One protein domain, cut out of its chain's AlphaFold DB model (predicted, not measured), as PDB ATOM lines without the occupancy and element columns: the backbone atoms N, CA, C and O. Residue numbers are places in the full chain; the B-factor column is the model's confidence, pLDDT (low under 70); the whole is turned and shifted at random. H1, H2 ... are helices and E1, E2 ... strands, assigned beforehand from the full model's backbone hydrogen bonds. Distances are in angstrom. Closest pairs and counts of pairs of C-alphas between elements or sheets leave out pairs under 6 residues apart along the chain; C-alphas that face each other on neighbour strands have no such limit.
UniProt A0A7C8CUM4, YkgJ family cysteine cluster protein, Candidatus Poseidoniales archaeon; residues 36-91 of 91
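What this domain is: This is residues 36 to 91 of the 91 residues of the protein "YkgJ family cysteine cluster protein" of Candidatus Poseidoniales archaeon (UniProt A0A7C8CUM4). One long helix, H2, packs with its residues 68 to 78 on a small body that holds the strand hairpin E1 E2 and the short helix H1, while residues 79 to 91 stick out as a free arm. At the far end from this arm, a long loop, residues 54 to 67, leads from the hairpin to the start of H2. The printed part has 56 residues with two named helices and two named strands, in the order H1, E1, E2, H2; the sheet E1 - E2 is antiparallel and the class is mostly helix. The whole is loose, with a radius of gyration of the C-alphas of 12.9 A, and spans 43 by 21 by 18 A, the arm adding to its length.

Where its parts are: H1, residues 36 to 40, begins with C-alpha 36 at (-46.632, -47.108, 9.195). E1 is residues 43 to 45 and E2 is residues 51 to 53. H2, residues 68 to 89, runs 31.8 A from C-alpha 68 at (-45.209, -60.471, 0.252) to C-alpha 89 at (-56.901, -30.976, -2.353).

How they stand to each other: H1 touches H2, which meets it with residues 70 to 77 alone; their closest C-alphas, those of Leu 40 and Asn 70, are 7.1 A apart. H1 and E2 are apart. E1 and E2 form an antiparallel hairpin, their directions at 141 degrees, with N 44 and O 52 within hydrogen-bond range at 2.8 A. The closest C-alphas of E1 and H2, Leu 45 and Leu 74, are 6.3 A apart; those of E2 and H2, Ile 51 and Arg 71, are 5.9 A apart. In H1 and H2 every O i to N i+4 pair is within hydrogen-bond range.

The domain as a whole: The two farthest C-alphas, those of Lys 61 and Thr 91, are 43.1 A apart. The printed part has no cut. The link E2 to H2 is long, with 14 residues. Residues 90 to 91 have pLDDT under 70.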
ATOM      1  N   GLN A  36     -46.790 -45.780   9.792       84.56
ATOM      2  CA  GLN A  36     -46.632 -47.108   9.195       84.56
ATOM      3  C   GLN A  36     -45.436 -47.177   8.229       84.56
ATOM      4  O   GLN A  36     -44.681 -48.140   8.301       84.56
ATOM      5  N   GLY A  37     -45.172 -46.131   7.437       86.19
ATOM      6  CA  GLY A  37     -43.970 -46.060   6.591       86.19
ATOM      7  C   GLY A  37     -42.666 -46.169   7.391       86.19
ATOM      8  O   GLY A  37     -41.810 -46.988   7.080       86.19
ATOM      9  N   CYS A  38     -42.570 -45.460   8.520       83.06
ATOM     10  CA  CYS A  38     -41.448 -45.559   9.463       83.06
ATOM     11  C   CYS A  38     -41.311 -46.936  10.144       83.06
ATOM     12  O   CYS A  38     -40.278 -47.234  10.742       83.06
ATOM     13  N   ARG A  39     -42.364 -47.764  10.145       84.00
ATOM     14  CA  ARG A  39     -42.305 -49.159  10.620       84.00
ATOM     15  C   ARG A  39     -41.858 -50.128   9.536       84.00
ATOM     16  O   ARG A  39     -41.311 -51.164   9.888       84.00
ATOM     17  N   LEU A  40     -42.124 -49.800   8.275       89.62
ATOM     18  CA  LEU A  40     -41.835 -50.646   7.120       89.62
ATOM     19  C   LEU A  40     -40.456 -50.368   6.509       89.62
ATOM     20  O   LEU A  40     -39.908 -51.257   5.869       89.62
ATOM     21  N   TYR A  41     -39.876 -49.185   6.731       89.19
ATOM     22  CA  TYR A  41     -38.503 -48.879   6.325       89.19
ATOM     23  C   TYR A  41     -37.517 -49.960   6.826       89.19
ATOM     24  O   TYR A  41     -37.604 -50.340   7.998       89.19
ATOM     25  N   PRO A  42     -36.593 -50.469   5.984       92.50
ATOM     26  CA  PRO A  42     -36.144 -49.942   4.692       92.50
ATOM     27  C   PRO A  42     -36.860 -50.527   3.472       92.50
ATOM     28  O   PRO A  42     -36.343 -50.412   2.365       92.50
ATOM     29  N   PHE A  43     -38.009 -51.184   3.631       94.75
ATOM     30  CA  PHE A  43     -38.762 -51.671   2.481       94.75
ATOM     31  C   PHE A  43     -39.459 -50.513   1.761       94.75
ATOM     32  O   PHE A  43     -40.218 -49.761   2.374       94.75
ATOM     33  N   ILE A  44     -39.205 -50.392   0.462       94.12
ATOM     34  CA  ILE A  44     -39.764 -49.374  -0.430       94.12
ATOM     35  C   ILE A  44     -40.667 -50.065  -1.457       94.12
ATOM     36  O   ILE A  44     -40.409 -51.205  -1.837       94.12
ATOM     37  N   LEU A  45     -41.732 -49.384  -1.881       95.75
ATOM     38  CA  LEU A  45     -42.563 -49.757  -3.025       95.75
ATOM     39  C   LEU A  45     -42.175 -48.848  -4.195       95.75
ATOM     40  O   LEU A  45     -42.129 -47.629  -4.015       95.75
ATOM     41  N   ASP A  46     -41.825 -49.419  -5.343       94.25
ATOM     42  CA  ASP A  46     -41.559 -48.641  -6.557       94.25
ATOM     43  C   ASP A  46     -42.853 -48.318  -7.332       94.25
ATOM     44  O   ASP A  46     -43.960 -48.602  -6.879       94.25
ATOM     45  N   MET A  47     -42.718 -47.675  -8.495       94.12
ATOM     46  CA  MET A  47     -43.864 -47.278  -9.326       94.12
ATOM     47  C   MET A  47     -44.543 -48.451 -10.048       94.12
ATOM     48  O   MET A  47     -45.654 -48.283 -10.543       94.12
ATOM     49  N   ASP A  48     -43.887 -49.609 -10.112       96.81
ATOM     50  CA  ASP A  48     -44.387 -50.836 -10.737       96.81
ATOM     51  C   ASP A  48     -44.925 -51.820  -9.675       96.81
ATOM     52  O   ASP A  48     -45.111 -53.011  -9.939       96.81
ATOM     53  N   ASP A  49     -45.168 -51.329  -8.455       95.56
ATOM     54  CA  ASP A  49     -45.581 -52.090  -7.281       95.56
ATOM     55  C   ASP A  49     -44.604 -53.213  -6.869       95.56
ATOM     56  O   ASP A  49     -45.007 -54.177  -6.201       95.56
ATOM     57  N   ASN A  50     -43.323 -53.130  -7.238       95.75
ATOM     58  CA  ASN A  50     -42.301 -54.033  -6.717       95.75
ATOM     59  C   ASN A  50     -41.772 -53.538  -5.377       95.75
ATOM     60  O   ASN A  50     -41.785 -52.349  -5.055       95.75
ATOM     61  N   ILE A  51     -41.273 -54.490  -4.592       95.44
ATOM     62  CA  ILE A  51     -40.697 -54.227  -3.284       95.44
ATOM     63  C   ILE A  51     -39.195 -54.493  -3.280       95.44
ATOM     64  O   ILE A  51     -38.711 -55.530  -3.733       95.44
ATOM     65  N   TRP A  52     -38.462 -53.556  -2.701       94.50
ATOM     66  CA  TRP A  52     -37.009 -53.567  -2.605       94.50
ATOM     67  C   TRP A  52     -36.560 -52.916  -1.304       94.50
ATOM     68  O   TRP A  52     -37.343 -52.263  -0.611       94.50
ATOM     69  N   LYS A  53     -35.307 -53.161  -0.926       93.31
ATOM     70  CA  LYS A  53     -34.698 -52.490   0.219       93.31
ATOM     71  C   LYS A  53     -34.032 -51.208  -0.260       93.31
ATOM     72  O   LYS A  53     -33.408 -51.208  -1.312       93.31
ATOM     73  N   ASP A  54     -34.136 -50.158   0.539       91.25
ATOM     74  CA  ASP A  54     -33.382 -48.930   0.326       91.25
ATOM     75  C   ASP A  54     -31.875 -49.187   0.470       91.25
ATOM     76  O   ASP A  54     -31.392 -49.476   1.570       91.25
ATOM     77  N   ASP A  55     -31.129 -49.057  -0.624       89.69
ATOM     78  CA  ASP A  55     -29.672 -49.215  -0.632       89.69
ATOM     79  C   ASP A  55     -28.953 -48.109   0.157       89.69
ATOM     80  O   ASP A  55     -27.815 -48.302   0.591       89.69
ATOM     81  N   TYR A  56     -29.614 -46.971   0.402       87.44
ATOM     82  CA  TYR A  56     -29.078 -45.905   1.250       87.44
ATOM     83  C   TYR A  56     -29.248 -46.184   2.746       87.44
ATOM     84  O   TYR A  56     -28.657 -45.473   3.563       87.44
ATOM     85  N   CYS A  57     -30.003 -47.218   3.137       84.75
ATOM     86  CA  CYS A  57     -30.091 -47.627   4.533       84.75
ATOM     87  C   CYS A  57     -28.719 -48.154   5.008       84.75
ATOM     88  O   CYS A  57     -28.281 -49.210   4.539       84.75
ATOM     89  N   PRO A  58     -28.059 -47.527   6.006       84.38
ATOM     90  CA  PRO A  58     -26.741 -47.970   6.486       84.38
ATOM     91  C   PRO A  58     -26.728 -49.412   7.012       84.38
ATOM     92  O   PRO A  58     -25.689 -50.062   7.077       84.38
ATOM     93  N   TYR A  59     -27.909 -49.915   7.369       84.88
ATOM     94  CA  TYR A  59     -28.131 -51.220   7.966       84.88
ATOM     95  C   TYR A  59     -28.858 -52.203   7.037       84.88
ATOM     96  O   TYR A  59     -29.343 -53.237   7.493       84.88
ATOM     97  N   VAL A  60     -28.948 -51.911   5.734       86.38
ATOM     98  CA  VAL A  60     -29.724 -52.685   4.744       86.38
ATOM     99  C   VAL A  60     -29.452 -54.197   4.768       86.38
ATOM    100  O   VAL A  60     -30.346 -55.009   4.512       86.38
ATOM    101  N   LYS A  61     -28.217 -54.595   5.096       89.50
ATOM    102  CA  LYS A  61     -27.771 -55.999   5.145       89.50
ATOM    103  C   LYS A  61     -28.363 -56.791   6.307       89.50
ATOM    104  O   LYS A  61     -28.426 -58.011   6.227       89.50
ATOM    105  N   GLU A  62     -28.800 -56.116   7.359       89.69
ATOM    106  CA  GLU A  62     -29.334 -56.749   8.565       89.69
ATOM    107  C   GLU A  62     -30.848 -56.981   8.496       89.69
ATOM    108  O   GLU A  62     -31.411 -57.687   9.328       89.69
ATOM    109  N   PHE A  63     -31.516 -56.412   7.491       87.38
ATOM    110  CA  PHE A  63     -32.924 -56.676   7.235       87.38
ATOM    111  C   PHE A  63     -33.100 -57.903   6.336       87.38
ATOM    112  O   PHE A  63     -32.342 -58.070   5.365       87.38
ATOM    113  N   PRO A  64     -34.132 -58.729   6.599       91.69
ATOM    114  CA  PRO A  64     -34.457 -59.855   5.737       91.69
ATOM    115  C   PRO A  64     -34.827 -59.370   4.334       91.69
ATOM    116  O   PRO A  64     -35.094 -58.187   4.106       91.69
ATOM    117  N   MET A  65     -34.855 -60.296   3.376       92.81
ATOM    118  CA  MET A  65     -35.435 -59.988   2.070       92.81
ATOM    119  C   MET A  65     -36.906 -59.583   2.234       92.81
ATOM    120  O   MET A  65     -37.582 -60.128   3.115       92.81
ATOM    121  N   PRO A  66     -37.406 -58.638   1.418       92.94
ATOM    122  CA  PRO A  66     -38.794 -58.225   1.512       92.94
ATOM    123  C   PRO A  66     -39.730 -59.414   1.286       92.94
ATOM    124  O   PRO A  66     -39.527 -60.217   0.376       92.94
ATOM    125  N   SER A  67     -40.755 -59.524   2.126       95.00
ATOM    126  CA  SER A  67     -41.799 -60.541   1.996       95.00
ATOM    127  C   SER A  67     -43.030 -59.994   1.273       95.00
ATOM    128  O   SER A  67     -43.239 -58.780   1.215       95.00
ATOM    129  N   GLU A  68     -43.913 -60.882   0.813       95.88
ATOM    130  CA  GLU A  68     -45.209 -60.471   0.252       95.88
ATOM    131  C   GLU A  68     -46.045 -59.675   1.267       95.88
ATOM    132  O   GLU A  68     -46.704 -58.703   0.911       95.88
ATOM    133  N   ASN A  69     -45.949 -59.995   2.562       95.44
ATOM    134  CA  ASN A  69     -46.618 -59.215   3.607       95.44
ATOM    135  C   ASN A  69     -46.114 -57.767   3.658       95.44
ATOM    136  O   ASN A  69     -46.899 -56.850   3.896       95.44
ATOM    137  N   ASN A  70     -44.815 -57.542   3.423       94.69
ATOM    138  CA  ASN A  70     -44.274 -56.187   3.338       94.69
ATOM    139  C   ASN A  70     -44.830 -55.454   2.110       94.69
ATOM    140  O   ASN A  70     -45.197 -54.287   2.228       94.69
ATOM    141  N   ARG A  71     -44.958 -56.146   0.968       95.94
ATOM    142  CA  ARG A  71     -45.528 -55.586  -0.265       95.94
ATOM    143  C   ARG A  71     -46.978 -55.153  -0.064       95.94
ATOM    144  O   ARG A  71     -47.316 -54.002  -0.322       95.94
ATOM    145  N   GLN A  72     -47.810 -56.034   0.486       97.06
ATOM    146  CA  GLN A  72     -49.213 -55.732   0.781       97.06
ATOM    147  C   GLN A  72     -49.360 -54.566   1.770       97.06
ATOM    148  O   GLN A  72     -50.204 -53.690   1.586       97.06
ATOM    149  N   ALA A  73     -48.507 -54.508   2.798       95.88
ATOM    150  CA  ALA A  73     -48.524 -53.416   3.765       95.88
ATOM    151  C   ALA A  73     -48.146 -52.058   3.146       95.88
ATOM    152  O   ALA A  73     -48.690 -51.036   3.571       95.88
ATOM    153  N   LEU A  74     -47.234 -52.038   2.169       96.19
ATOM    154  CA  LEU A  74     -46.848 -50.823   1.449       96.19
ATOM    155  C   LEU A  74     -47.907 -50.388   0.430       96.19
ATOM    156  O   LEU A  74     -48.203 -49.201   0.367       96.19
ATOM    157  N   LEU A  75     -48.542 -51.320  -0.287       97.62
ATOM    158  CA  LEU A  75     -49.672 -51.022  -1.180       97.62
ATOM    159  C   LEU A  75     -50.849 -50.397  -0.421       97.62
ATOM    160  O   LEU A  75     -51.427 -49.396  -0.843       97.62
ATOM    161  N   ALA A  76     -51.184 -50.963   0.741       97.00
ATOM    162  CA  ALA A  76     -52.209 -50.399   1.613       97.00
ATOM    163  C   ALA A  76     -51.820 -48.998   2.114       97.00
ATOM    164  O   ALA A  76     -52.668 -48.110   2.198       97.00
ATOM    165  N   LEU A  77     -50.539 -48.793   2.439       95.44
ATOM    166  CA  LEU A  77     -50.030 -47.492   2.857       95.44
ATOM    167  C   LEU A  77     -50.110 -46.454   1.729       95.44
ATOM    168  O   LEU A  77     -50.589 -45.353   1.994       95.44
ATOM    169  N   ASP A  78     -49.694 -46.786   0.504       96.06
ATOM    170  CA  ASP A  78     -49.800 -45.878  -0.646       96.06
ATOM    171  C   ASP A  78     -51.260 -45.480  -0.891       96.06
ATOM    172  O   ASP A  78     -51.577 -44.293  -0.907       96.06
ATOM    173  N   SER A  79     -52.178 -46.451  -0.928       96.50
ATOM    174  CA  SER A  79     -53.615 -46.188  -1.077       96.50
ATOM    175  C   SER A  79     -54.143 -45.188  -0.035       96.50
ATOM    176  O   SER A  79     -54.838 -44.226  -0.382       96.50
ATOM    177  N   ASN A  80     -53.753 -45.349   1.235       94.94
ATOM    178  CA  ASN A  80     -54.121 -44.421   2.307       94.94
ATOM    179  C   ASN A  80     -53.537 -43.016   2.081       94.94
ATOM    180  O   ASN A  80     -54.262 -42.025   2.178       94.94
ATOM    181  N   VAL A  81     -52.251 -42.916   1.731       92.50
ATOM    182  CA  VAL A  81     -51.580 -41.634   1.459       92.50
ATOM    183  C   VAL A  81     -52.226 -40.914   0.272       92.50
ATOM    184  O   VAL A  81     -52.468 -39.706   0.341       92.50
ATOM    185  N   GLN A  82     -52.575 -41.639  -0.794       94.12
ATOM    186  CA  GLN A  82     -53.281 -41.090  -1.953       94.12
ATOM    187  C   GLN A  82     -54.681 -40.591  -1.577       94.12
ATOM    188  O   GLN A  82     -55.090 -39.509  -2.011       94.12
ATOM    189  N   ALA A  83     -55.422 -41.342  -0.759       95.19
ATOM    190  CA  ALA A  83     -56.736 -40.928  -0.274       95.19
ATOM    191  C   ALA A  83     -56.652 -39.641   0.567       95.19
ATOM    192  O   ALA A  83     -57.394 -38.689   0.315       95.19
ATOM    193  N   GLU A  84     -55.702 -39.561   1.502       92.75
ATOM    194  CA  GLU A  84     -55.441 -38.349   2.286       92.75
ATOM    195  C   GLU A  84     -55.058 -37.154   1.408       92.75
ATOM    196  O   GLU A  84     -55.554 -36.044   1.608       92.75
ATOM    197  N   ALA A  85     -54.194 -37.365   0.412       92.88
ATOM    198  CA  ALA A  85     -53.775 -36.317  -0.511       92.88
ATOM    199  C   ALA A  85     -54.951 -35.771  -1.335       92.88
ATOM    200  O   ALA A  85     -55.027 -34.563  -1.566       92.88
ATOM    201  N   ARG A  86     -55.891 -36.631  -1.749       93.94
ATOM    202  CA  ARG A  86     -57.132 -36.214  -2.423       93.94
ATOM    203  C   ARG A  86     -58.016 -35.379  -1.500       93.94
ATOM    204  O   ARG A  86     -58.517 -34.350  -1.937       93.94
ATOM    205  N   MET A  87     -58.152 -35.770  -0.230       91.56
ATOM    206  CA  MET A  87     -58.923 -35.005   0.758       91.56
ATOM    207  C   MET A  87     -58.330 -33.611   1.001       91.56
ATOM    208  O   MET A  87     -59.075 -32.638   1.004       91.56
ATOM    209  N   ARG A  88     -56.997 -33.489   1.108       87.38
ATOM    210  CA  ARG A  88     -56.307 -32.192   1.279       87.38
ATOM    211  C   ARG A  88     -56.464 -31.245   0.084       87.38
ATOM    212  O   ARG A  88     -56.338 -30.042   0.258       87.38
ATOM    213  N   LYS A  89     -56.689 -31.772  -1.126       76.50
ATOM    214  CA  LYS A  89     -56.901 -30.976  -2.353       76.50
ATOM    215  C   LYS A  89     -58.358 -30.538  -2.557       76.50
ATOM    216  O   LYS A  89     -58.606 -29.698  -3.415       76.50
ATOM    217  N   GLY A  90     -59.306 -31.145  -1.841       63.16
ATOM    218  CA  GLY A  90     -60.741 -30.835  -1.917       63.16
ATOM    219  C   GLY A  90     -61.226 -29.790  -0.903       63.16
ATOM    220  O   GLY A  90     -62.409 -29.461  -0.912       63.16
ATOM    221  N   THR A  91     -60.330 -29.307  -0.040       52.81
ATOM    222  CA  THR A  91     -60.503 -28.205   0.926       52.81
ATOM    223  C   THR A  91     -59.739 -26.980   0.465       52.81
ATOM    224  O   THR A  91     -60.261 -25.863   0.652       52.81
TER     225      THR A  91